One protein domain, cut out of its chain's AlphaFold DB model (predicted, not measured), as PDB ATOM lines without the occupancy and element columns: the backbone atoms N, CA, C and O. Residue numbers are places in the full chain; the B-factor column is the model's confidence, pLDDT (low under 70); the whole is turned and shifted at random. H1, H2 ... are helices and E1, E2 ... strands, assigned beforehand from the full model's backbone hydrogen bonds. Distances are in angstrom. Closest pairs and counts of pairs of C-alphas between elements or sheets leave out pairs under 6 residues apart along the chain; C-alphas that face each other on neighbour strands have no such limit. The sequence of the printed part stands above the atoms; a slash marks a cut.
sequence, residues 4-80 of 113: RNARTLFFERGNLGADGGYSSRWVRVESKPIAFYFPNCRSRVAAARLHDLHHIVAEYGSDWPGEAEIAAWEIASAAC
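Overview. This is residues 4 to 80 of the 113 residues of an uncharacterized protein of Verrucomicrobia bacterium (UniProt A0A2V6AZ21). One long helix, H2, runs through the middle, with a two-stranded hairpin, E1 and E2, set off to one side of its first half and joined to its first end by the tight link from E2. H1 and H3 pack on different sides of its later half, each crossing it at a wide angle and staying apart from the other. The printed part has 77 residues with three named helices and two named strands, in the order H1, E1, E2, H2, H3; the sheet, E1 - E2, is antiparallel, and the class is mixed, helices and strands. The whole is compact, with a radius of gyration of the C-alphas of 12.7 A, and rounded, spanning 29 by 29 by 27 A.

Arrangement. Begin at H1, residues 4 to 13, which touches H2, residues 42 to 58, through residues 52 to 56 of H2 alone. Their closest C-alphas, of Ala 6 and Ile 56, are 6.9 A apart, and their lines stand about perpendicular at 85 degrees. Next look at the hairpin of E1, residues 26 to 31, and E2, residues 34 to 39, antiparallel at 157 degrees: N 29 and O 36 are within hydrogen-bond range at 2.9 A, as are N 34 and O 31 at 2.7 A. H3, residues 64 to 78, touches H2 with residues 66 to 70 alone, on residues 51 to 55 of H2. The closest C-alphas there, of His 54 and Ile 70, are 7.4 A apart; the two helices run opposite ways at a steep tilt of 68 degrees, only just short of about perpendicular. H3 is apart from H1, E1 and E2. Every O i to N i+4 pair is within hydrogen-bond range in H1 and H3, and 12 of 13 are in H2.

Along the chain. Find C-alpha 4 at (-504.432, 296.583, -14.447), where H1 begins its 14.5 A. E1 covers 15.7 A and E2 16.5 A. From C-alpha 42 at (-490.087, 293.656, -27.730), H2 runs 24.6 A to C-alpha 58; H3 runs 20.2 A and ends at C-alpha 78, at (-479.289, 293.548, -11.330).

Size, cuts and confidence. The C-alphas farthest apart, of Pro 33 and Cys 80, are 33.9 A from each other. Residues 30 to 35 stand free, as do residues 75 to 80, of which 75 to 78 belong to H3. The printed part has no cut, and the link from H1 to E1, 12 residues, is long. Mean pLDDT of the printed part is 73.2; look for values under 70 at residues 25 to 43, 45 to 47, 71 and 74 to 80.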
ATOM      1  N   ARG A   4    -504.138 295.959 -13.154       86.94
ATOM      2  CA  ARG A   4    -504.432 296.583 -14.447       86.94
ATOM      3  C   ARG A   4    -504.973 298.005 -14.277       86.94
ATOM      4  O   ARG A   4    -504.504 298.899 -14.969       86.94
ATOM      5  N   ASN A   5    -505.923 298.199 -13.361       89.62
ATOM      6  CA  ASN A   5    -506.515 299.511 -13.100       89.62
ATOM      7  C   ASN A   5    -505.504 300.448 -12.428       89.62
ATOM      8  O   ASN A   5    -505.438 301.618 -12.783       89.62
ATOM      9  N   ALA A   6    -504.681 299.918 -11.516       87.88
ATOM     10  CA  ALA A   6    -503.594 300.658 -10.877       87.88
ATOM     11  C   ALA A   6    -502.625 301.244 -11.914       87.88
ATOM     12  O   ALA A   6    -502.276 302.418 -11.854       87.88
ATOM     13  N   ARG A   7    -502.260 300.439 -12.916       88.62
ATOM     14  CA  ARG A   7    -501.381 300.861 -14.007       88.62
ATOM     15  C   ARG A   7    -502.013 301.912 -14.908       88.62
ATOM     16  O   ARG A   7    -501.339 302.857 -15.293       88.62
ATOM     17  N   THR A   8    -503.293 301.774 -15.236       88.19
ATOM     18  CA  THR A   8    -503.999 302.811 -16.003       88.19
ATOM     19  C   THR A   8    -503.990 304.148 -15.259       88.19
ATOM     20  O   THR A   8    -503.629 305.159 -15.849       88.19
ATOM     21  N   LEU A   9    -504.272 304.143 -13.952       87.88
ATOM     22  CA  LEU A   9    -504.214 305.355 -13.128       87.88
ATOM     23  C   LEU A   9    -502.799 305.939 -13.038       87.88
ATOM     24  O   LEU A   9    -502.640 307.155 -13.025       87.88
ATOM     25  N   PHE A  10    -501.769 305.093 -12.980       84.69
ATOM     26  CA  PHE A  10    -500.377 305.538 -13.025       84.69
ATOM     27  C   PHE A  10    -500.065 306.280 -14.332       84.69
ATOM     28  O   PHE A  10    -499.530 307.385 -14.292       84.69
ATOM     29  N   PHE A  11    -500.481 305.742 -15.482       85.44
ATOM     30  CA  PHE A  11    -500.285 306.407 -16.773       85.44
ATOM     31  C   PHE A  11    -501.029 307.736 -16.891       85.44
ATOM     32  O   PHE A  11    -500.497 308.685 -17.465       85.44
ATOM     33  N   GLU A  12    -502.242 307.812 -16.344       85.62
ATOM     34  CA  GLU A  12    -503.019 309.051 -16.294       85.62
ATOM     35  C   GLU A  12    -502.321 310.108 -15.430       85.62
ATOM     36  O   GLU A  12    -502.178 311.251 -15.859       85.62
ATOM     37  N   ARG A  13    -501.818 309.722 -14.250       83.75
ATOM     38  CA  ARG A  13    -501.092 310.621 -13.337       83.75
ATOM     39  C   ARG A  13    -499.765 311.107 -13.916       83.75
ATOM     40  O   ARG A  13    -499.436 312.276 -13.756       83.75
ATOM     41  N   GLY A  14    -499.027 310.228 -14.591       76.38
ATOM     42  CA  GLY A  14    -497.747 310.551 -15.229       76.38
ATOM     43  C   GLY A  14    -497.874 311.200 -16.610       76.38
ATOM     44  O   GLY A  14    -496.862 311.476 -17.247       76.38
ATOM     45  N   ASN A  15    -499.098 311.417 -17.110       80.00
ATOM     46  CA  ASN A  15    -499.370 311.918 -18.461       80.00
ATOM     47  C   ASN A  15    -498.659 311.106 -19.573       80.00
ATOM     48  O   ASN A  15    -498.217 311.648 -20.586       80.00
ATOM     49  N   LEU A  16    -498.559 309.784 -19.385       75.25
ATOM     50  CA  LEU A  16    -497.819 308.851 -20.254       75.25
ATOM     51  C   LEU A  16    -498.662 308.316 -21.434       75.25
ATOM     52  O   LEU A  16    -498.181 307.538 -22.262       75.25
ATOM     53  N   GLY A  17    -499.929 308.736 -21.526       78.12
ATOM     54  CA  GLY A  17    -500.905 308.267 -22.514       78.12
ATOM     55  C   GLY A  17    -501.556 306.925 -22.144       78.12
ATOM     56  O   GLY A  17    -501.100 306.213 -21.257       78.12
ATOM     57  N   ALA A  18    -502.629 306.545 -22.848       76.62
ATOM     58  CA  ALA A  18    -503.491 305.404 -22.481       76.62
ATOM     59  C   ALA A  18    -502.785 304.026 -22.426       76.62
ATOM     60  O   ALA A  18    -503.277 303.085 -21.803       76.62
ATOM     61  N   ASP A  19    -501.640 303.907 -23.094       79.31
ATOM     62  CA  ASP A  19    -500.842 302.686 -23.242       79.31
ATOM     63  C   ASP A  19    -499.443 302.812 -22.600       79.31
ATOM     64  O   ASP A  19    -498.654 301.874 -22.644       79.31
ATOM     65  N   GLY A  20    -499.076 303.973 -22.045       72.69
ATOM     66  CA  GLY A  20    -497.699 304.211 -21.582       72.69
ATOM     67  C   GLY A  20    -496.643 304.110 -22.701       72.69
ATOM     68  O   GLY A  20    -495.450 303.978 -22.438       72.69
ATOM     69  N   GLY A  21    -497.070 304.122 -23.973       76.69
ATOM     70  CA  GLY A  21    -496.196 304.051 -25.147       76.69
ATOM     71  C   GLY A  21    -495.710 302.651 -25.544       76.69
ATOM     72  O   GLY A  21    -494.766 302.548 -26.331       76.69
ATOM     73  N   TYR A  22    -496.310 301.558 -25.058       78.19
ATOM     74  CA  TYR A  22    -495.858 300.198 -25.404       78.19
ATOM     75  C   TYR A  22    -496.056 299.810 -26.873       78.19
ATOM     76  O   TYR A  22    -495.286 299.006 -27.401       78.19
ATOM     77  N   SER A  23    -497.086 300.336 -27.526       78.81
ATOM     78  CA  SER A  23    -497.405 300.101 -28.939       78.81
ATOM     79  C   SER A  23    -496.638 301.025 -29.889       78.81
ATOM     80  O   SER A  23    -496.572 300.758 -31.092       78.81
ATOM     81  N   SER A  24    -496.005 302.079 -29.366       77.19
ATOM     82  CA  SER A  24    -495.199 303.014 -30.152       77.19
ATOM     83  C   SER A  24    -493.968 302.320 -30.726       77.19
ATOM     84  O   SER A  24    -493.258 301.616 -30.014       77.19
ATOM     85  N   ARG A  25    -493.659 302.549 -32.010       68.38
ATOM     86  CA  ARG A  25    -492.449 301.993 -32.659       68.38
ATOM     87  C   ARG A  25    -491.150 302.615 -32.144       68.38
ATOM     88  O   ARG A  25    -490.105 301.969 -32.188       68.38
ATOM     89  N   TRP A  26    -491.227 303.854 -31.675       65.00
ATOM     90  CA  TRP A  26    -490.110 304.634 -31.162       65.00
ATOM     91  C   TRP A  26    -490.472 305.169 -29.788       65.00
ATOM     92  O   TRP A  26    -491.585 305.656 -29.587       65.00
ATOM     93  N   VAL A  27    -489.528 305.068 -28.861       67.31
ATOM     94  CA  VAL A  27    -489.631 305.699 -27.549       67.31
ATOM     95  C   VAL A  27    -488.893 307.023 -27.622       67.31
ATOM     96  O   VAL A  27    -487.764 307.071 -28.112       67.31
ATOM     97  N   ARG A  28    -489.544 308.080 -27.142       69.81
ATOM     98  CA  ARG A  28    -488.950 309.400 -26.957       69.81
ATOM     99  C   ARG A  28    -488.650 309.573 -25.475       69.81
ATOM    100  O   ARG A  28    -489.568 309.494 -24.667       69.81
ATOM    101  N   VAL A  29    -487.390 309.809 -25.140       66.19
ATOM    102  CA  VAL A  29    -486.972 310.199 -23.790       66.19
ATOM    103  C   VAL A  29    -486.521 311.649 -23.855       66.19
ATOM    104  O   VAL A  29    -485.609 311.993 -24.609       66.19
ATOM    105  N   GLU A  30    -487.200 312.507 -23.102       61.34
ATOM    106  CA  GLU A  30    -486.871 313.925 -23.011       61.34
ATOM    107  C   GLU A  30    -485.957 314.174 -21.811       61.34
ATOM    108  O   GLU A  30    -486.414 314.350 -20.687       61.34
ATOM    109  N   SER A  31    -484.651 314.223 -22.058       58.16
ATOM    110  CA  SER A  31    -483.674 314.799 -21.134       58.16
ATOM    111  C   SER A  31    -483.362 316.185 -21.684       58.16
ATOM    112  O   SER A  31    -482.487 316.331 -22.528       58.16
ATOM    113  N   LYS A  32    -484.156 317.210 -21.339       49.50
ATOM    114  CA  LYS A  32    -483.899 318.579 -21.837       49.50
ATOM    115  C   LYS A  32    -482.422 318.930 -21.576       49.50
ATOM    116  O   LYS A  32    -481.997 318.752 -20.442       49.50
ATOM    117  N   PRO A  33    -481.653 319.406 -22.579       55.59
ATOM    118  CA  PRO A  33    -482.069 319.915 -23.895       55.59
ATOM    119  C   PRO A  33    -482.092 318.894 -25.057       55.59
ATOM    120  O   PRO A  33    -482.378 319.279 -26.189       55.59
ATOM    121  N   ILE A  34    -481.809 317.611 -24.827       61.34
ATOM    122  CA  ILE A  34    -481.675 316.583 -25.870       61.34
ATOM    123  C   ILE A  34    -482.820 315.561 -25.793       61.34
ATOM    124  O   ILE A  34    -482.969 314.797 -24.840       61.34
ATOM    125  N   ALA A  35    -483.629 315.498 -26.852       66.75
ATOM    126  CA  ALA A  35    -484.591 314.416 -27.024       66.75
ATOM    127  C   ALA A  35    -483.905 313.211 -27.679       66.75
ATOM    128  O   ALA A  35    -483.468 313.286 -28.830       66.75
ATOM    129  N   PHE A  36    -483.843 312.091 -26.964       61.66
ATOM    130  CA  PHE A  36    -483.330 310.834 -27.499       61.66
ATOM    131  C   PHE A  36    -484.478 309.967 -28.007       61.66
ATOM    132  O   PHE A  36    -485.487 309.780 -27.324       61.66
ATOM    133  N   TYR A  37    -484.301 309.406 -29.201       66.31
ATOM    134  CA  TYR A  37    -485.236 308.461 -29.799       66.31
ATOM    135  C   TYR A  37    -484.545 307.122 -30.001       66.31
ATOM    136  O   TYR A  37    -483.484 307.052 -30.622       66.31
ATOM    137  N   PHE A  38    -485.156 306.045 -29.520       63.62
ATOM    138  CA  PHE A  38    -484.661 304.693 -29.763       63.62
ATOM    139  C   PHE A  38    -485.809 303.734 -30.095       63.62
ATOM    140  O   PHE A  38    -486.957 303.967 -29.698       63.62
ATOM    141  N   PRO A  39    -485.535 302.669 -30.871       66.12
ATOM    142  CA  PRO A  39    -486.571 301.744 -31.300       66.12
ATOM    143  C   PRO A  39    -487.149 300.978 -30.107       66.12
ATOM    144  O   PRO A  39    -486.421 300.477 -29.248       66.12
ATOM    145  N   ASN A  40    -488.474 300.841 -30.083       65.25
ATOM    146  CA  ASN A  40    -489.184 300.115 -29.040       65.25
ATOM    147  C   ASN A  40    -489.176 298.608 -29.336       65.25
ATOM    148  O   ASN A  40    -490.105 298.039 -29.912       65.25
ATOM    149  N   CYS A  41    -488.067 297.947 -29.015       65.69
ATOM    150  CA  CYS A  41    -487.933 296.511 -29.216       65.69
ATOM    151  C   CYS A  41    -488.781 295.718 -28.200       65.69
ATOM    152  O   CYS A  41    -489.000 296.146 -27.067       65.69
ATOM    153  N   ARG A  42    -489.224 294.510 -28.579       68.56
ATOM    154  CA  ARG A  42    -490.087 293.656 -27.730       68.56
ATOM    155  C   ARG A  42    -489.505 293.396 -26.334       68.56
ATOM    156  O   ARG A  42    -490.256 293.330 -25.366       68.56
ATOM    157  N   SER A  43    -488.181 293.267 -26.225       64.81
ATOM    158  CA  SER A  43    -487.495 293.101 -24.938       64.81
ATOM    159  C   SER A  43    -487.599 294.340 -24.052       64.81
ATOM    160  O   SER A  43    -487.792 294.195 -22.849       64.81
ATOM    161  N   ARG A  44    -487.526 295.547 -24.628       72.12
ATOM    162  CA  ARG A  44    -487.711 296.802 -23.889       72.12
ATOM    163  C   ARG A  44    -489.151 296.965 -23.433       72.12
ATOM    164  O   ARG A  44    -489.360 297.334 -22.290       72.12
ATOM    165  N   VAL A  45    -490.137 296.636 -24.272       69.56
ATOM    166  CA  VAL A  45    -491.557 296.654 -23.867       69.56
ATOM    167  C   VAL A  45    -491.808 295.715 -22.684       69.56
ATOM    168  O   VAL A  45    -492.531 296.070 -21.758       69.56
ATOM    169  N   ALA A  46    -491.206 294.522 -22.690       69.94
ATOM    170  CA  ALA A  46    -491.327 293.586 -21.576       69.94
ATOM    171  C   ALA A  46    -490.705 294.138 -20.280       69.94
ATOM    172  O   ALA A  46    -491.329 294.035 -19.229       69.94
ATOM    173  N   ALA A  47    -489.523 294.757 -20.368       69.75
ATOM    174  CA  ALA A  47    -488.876 295.402 -19.225       69.75
ATOM    175  C   ALA A  47    -489.682 296.607 -18.711       69.75
ATOM    176  O   ALA A  47    -489.943 296.695 -17.519       69.75
ATOM    177  N   ALA A  48    -490.169 297.464 -19.612       75.56
ATOM    178  CA  ALA A  48    -490.970 298.639 -19.278       75.56
ATOM    179  C   ALA A  48    -492.249 298.275 -18.513       75.56
ATOM    180  O   ALA A  48    -492.590 298.919 -17.535       75.56
ATOM    181  N   ARG A  49    -492.914 297.173 -18.884       79.31
ATOM    182  CA  ARG A  49    -494.086 296.680 -18.141       79.31
ATOM    183  C   ARG A  49    -493.774 296.301 -16.697       79.31
ATOM    184  O   ARG A  49    -494.639 296.462 -15.846       79.31
ATOM    185  N   LEU A  50    -492.595 295.738 -16.435       80.62
ATOM    186  CA  LEU A  50    -492.178 295.380 -15.077       80.62
ATOM    187  C   LEU A  50    -491.756 296.620 -14.289       80.62
ATOM    188  O   LEU A  50    -492.143 296.756 -13.135       80.62
ATOM    189  N   HIS A  51    -491.034 297.527 -14.938       79.19
ATOM    190  CA  HIS A  51    -490.649 298.830 -14.405       79.19
ATOM    191  C   HIS A  51    -491.874 299.667 -13.980       79.19
ATOM    192  O   HIS A  51    -491.963 300.087 -12.832       79.19
ATOM    193  N   ASP A  52    -492.898 299.790 -14.832       80.75
ATOM    194  CA  ASP A  52    -494.123 300.534 -14.494       80.75
ATOM    195  C   ASP A  52    -494.903 299.886 -13.335       80.75
ATOM    196  O   ASP A  52    -495.547 300.564 -12.538       80.75
ATOM    197  N   LEU A  53    -494.854 298.554 -13.213       86.62
ATOM    198  CA  LEU A  53    -495.422 297.860 -12.054       86.62
ATOM    199  C   LEU A  53    -494.612 298.117 -10.781       86.62
ATOM    200  O   LEU A  53    -495.200 298.156  -9.702       86.62
ATOM    201  N   HIS A  54    -493.299 298.308 -10.897       82.06
ATOM    202  CA  HIS A  54    -492.448 298.665  -9.771       82.06
ATOM    203  C   HIS A  54    -492.852 300.030  -9.205       82.06
ATOM    204  O   HIS A  54    -493.095 300.112  -8.004       82.06
ATOM    205  N   HIS A  55    -493.046 301.049 -10.052       84.88
ATOM    206  CA  HIS A  55    -493.580 302.352  -9.621       84.88
ATOM    207  C   HIS A  55    -494.859 302.209  -8.790       84.88
ATOM    208  O   HIS A  55    -495.004 302.813  -7.734       84.88
ATOM    209  N   ILE A  56    -495.779 301.349  -9.233       87.06
ATOM    210  CA  ILE A  56    -497.065 301.146  -8.558       87.06
ATOM    211  C   ILE A  56    -496.901 300.453  -7.203       87.06
ATOM    212  O   ILE A  56    -497.603 300.802  -6.261       87.06
ATOM    213  N   VAL A  57    -496.026 299.448  -7.110       87.19
ATOM    214  CA  VAL A  57    -495.833 298.665  -5.878       87.19
ATOM    215  C   VAL A  57    -495.016 299.436  -4.843       87.19
ATOM    216  O   VAL A  57    -495.295 299.317  -3.654       87.19
ATOM    217  N   ALA A  58    -494.026 300.209  -5.286       83.56
ATOM    218  CA  ALA A  58    -493.172 301.017  -4.422       83.56
ATOM    219  C   ALA A  58    -493.749 302.413  -4.131       83.56
ATOM    220  O   ALA A  58    -493.182 303.152  -3.336       83.56
ATOM    221  N   GLU A  59    -494.875 302.759  -4.766       84.81
ATOM    222  CA  GLU A  59    -495.525 304.073  -4.686       84.81
ATOM    223  C   GLU A  59    -494.644 305.234  -5.188       84.81
ATOM    224  O   GLU A  59    -494.878 306.397  -4.861       84.81
ATOM    225  N   TYR A  60    -493.662 304.927  -6.039       80.00
ATOM    226  CA  TYR A  60    -492.778 305.911  -6.653       80.00
ATOM    227  C   TYR A  60    -493.460 306.614  -7.824       80.00
ATOM    228  O   TYR A  60    -494.059 305.979  -8.699       80.00
ATOM    229  N   GLY A  61    -493.344 307.942  -7.859       78.12
ATOM    230  CA  GLY A  61    -493.823 308.757  -8.971       78.12
ATOM    231  C   GLY A  61    -493.057 308.482 -10.266       78.12
ATOM    232  O   GLY A  61    -491.982 307.891 -10.253       78.12
ATOM    233  N   SER A  62    -493.610 308.930 -11.394       76.81
ATOM    234  CA  SER A  62    -492.903 308.983 -12.686       76.81
ATOM    235  C   SER A  62    -492.063 310.264 -12.824       76.81
ATOM    236  O   SER A  62    -491.892 310.800 -13.921       76.81
ATOM    237  N   ASP A  63    -491.670 310.850 -11.697       77.00
ATOM    238  CA  ASP A  63    -490.820 312.025 -11.602       77.00
ATOM    239  C   ASP A  63    -489.357 311.604 -11.431       77.00
ATOM    240  O   ASP A  63    -489.042 310.456 -11.129       77.00
ATOM    241  N   TRP A  64    -488.432 312.544 -11.630       70.69
ATOM    242  CA  TRP A  64    -486.999 312.250 -11.563       70.69
ATOM    243  C   TRP A  64    -486.552 311.559 -10.259       70.69
ATOM    244  O   TRP A  64    -485.734 310.643 -10.353       70.69
ATOM    245  N   PRO A  65    -487.062 311.935  -9.065       76.12
ATOM    246  CA  PRO A  65    -486.792 311.192  -7.835       76.12
ATOM    247  C   PRO A  65    -487.268 309.737  -7.882       76.12
ATOM    248  O   PRO A  65    -486.462 308.847  -7.615       76.12
ATOM    249  N   GLY A  66    -488.520 309.476  -8.275       72.44
ATOM    250  CA  GLY A  66    -489.049 308.111  -8.339       72.44
ATOM    251  C   GLY A  66    -488.324 307.237  -9.365       72.44
ATOM    252  O   GLY A  66    -488.000 306.082  -9.093       72.44
ATOM    253  N   GLU A  67    -487.968 307.803 -10.518       77.56
ATOM    254  CA  GLU A  67    -487.135 307.139 -11.530       77.56
ATOM    255  C   GLU A  67    -485.731 306.806 -10.993       77.56
ATOM    256  O   GLU A  67    -485.192 305.732 -11.266       77.56
ATOM    257  N   ALA A  68    -485.133 307.697 -10.193       73.69
ATOM    258  CA  ALA A  68    -483.832 307.459  -9.567       73.69
ATOM    259  C   ALA A  68    -483.892 306.358  -8.495       73.69
ATOM    260  O   ALA A  68    -482.965 305.551  -8.396       73.69
ATOM    261  N   GLU A  69    -484.975 306.291  -7.718       77.94
ATOM    262  CA  GLU A  69    -485.201 305.245  -6.714       77.94
ATOM    263  C   GLU A  69    -485.367 303.868  -7.367       77.94
ATOM    264  O   GLU A  69    -484.727 302.898  -6.943       77.94
ATOM    265  N   ILE A  70    -486.125 303.784  -8.465       73.06
ATOM    266  CA  ILE A  70    -486.220 302.548  -9.253       73.06
ATOM    267  C   ILE A  70    -484.890 302.199  -9.892       73.06
ATOM    268  O   ILE A  70    -484.480 301.045  -9.809       73.06
ATOM    269  N   ALA A  71    -484.177 303.158 -10.481       66.81
ATOM    270  CA  ALA A  71    -482.867 302.895 -11.067       66.81
ATOM    271  C   ALA A  71    -481.882 302.355 -10.018       66.81
ATOM    272  O   ALA A  71    -481.152 301.400 -10.289       66.81
ATOM    273  N   ALA A  72    -481.882 302.913  -8.804       72.44
ATOM    274  CA  ALA A  72    -481.068 302.420  -7.698       72.44
ATOM    275  C   ALA A  72    -481.443 300.980  -7.320       72.44
ATOM    276  O   ALA A  72    -480.555 300.137  -7.156       72.44
ATOM    277  N   TRP A  73    -482.740 300.673  -7.244       71.88
ATOM    278  CA  TRP A  73    -483.212 299.316  -6.978       71.88
ATOM    279  C   TRP A  73    -482.865 298.341  -8.108       71.88
ATOM    280  O   TRP A  73    -482.408 297.228  -7.842       71.88
ATOM    281  N   GLU A  74    -483.052 298.743  -9.364       69.00
ATOM    282  CA  GLU A  74    -482.730 297.948 -10.547       69.00
ATOM    283  C   GLU A  74    -481.234 297.661 -10.602       69.00
ATOM    284  O   GLU A  74    -480.858 296.526 -10.865       69.00
ATOM    285  N   ILE A  75    -480.375 298.631 -10.284       64.75
ATOM    286  CA  ILE A  75    -478.924 298.427 -10.198       64.75
ATOM    287  C   ILE A  75    -478.577 297.500  -9.037       64.75
ATOM    288  O   ILE A  75    -477.798 296.572  -9.232       64.75
ATOM    289  N   ALA A  76    -479.152 297.697  -7.850       66.00
ATOM    290  CA  ALA A  76    -478.887 296.840  -6.693       66.00
ATOM    291  C   ALA A  76    -479.331 295.386  -6.939       66.00
ATOM    292  O   ALA A  76    -478.622 294.443  -6.587       66.00
ATOM    293  N   SER A  77    -480.471 295.202  -7.605       62.97
ATOM    294  CA  SER A  77    -481.049 293.891  -7.913       62.97
ATOM    295  C   SER A  77    -480.388 293.234  -9.130       62.97
ATOM    296  O   SER A  77    -480.164 292.023  -9.138       62.97
ATOM    297  N   ALA A  78    -480.008 294.018 -10.146       55.16
ATOM    298  CA  ALA A  78    -479.289 293.548 -11.330       55.16
ATOM    299  C   ALA A  78    -477.787 293.355 -11.080       55.16
ATOM    300  O   ALA A  78    -477.175 292.528 -11.750       55.16
ATOM    301  N   ALA A  79    -477.186 294.008 -10.079       39.81
ATOM    302  CA  ALA A  79    -475.837 293.677  -9.609       39.81
ATOM    303  C   ALA A  79    -475.754 292.232  -9.078       39.81
ATOM    304  O   ALA A  79    -474.674 291.646  -9.061       39.81
ATOM    305  N   CYS A  80    -476.892 291.624  -8.720       30.14
ATOM    306  CA  CYS A  80    -477.003 290.203  -8.389       30.14
ATOM    307  C   CYS A  80    -477.312 289.307  -9.614       30.14
ATOM    308  O   CYS A  80    -477.183 288.087  -9.542       30.14
TER     309      CYS A  80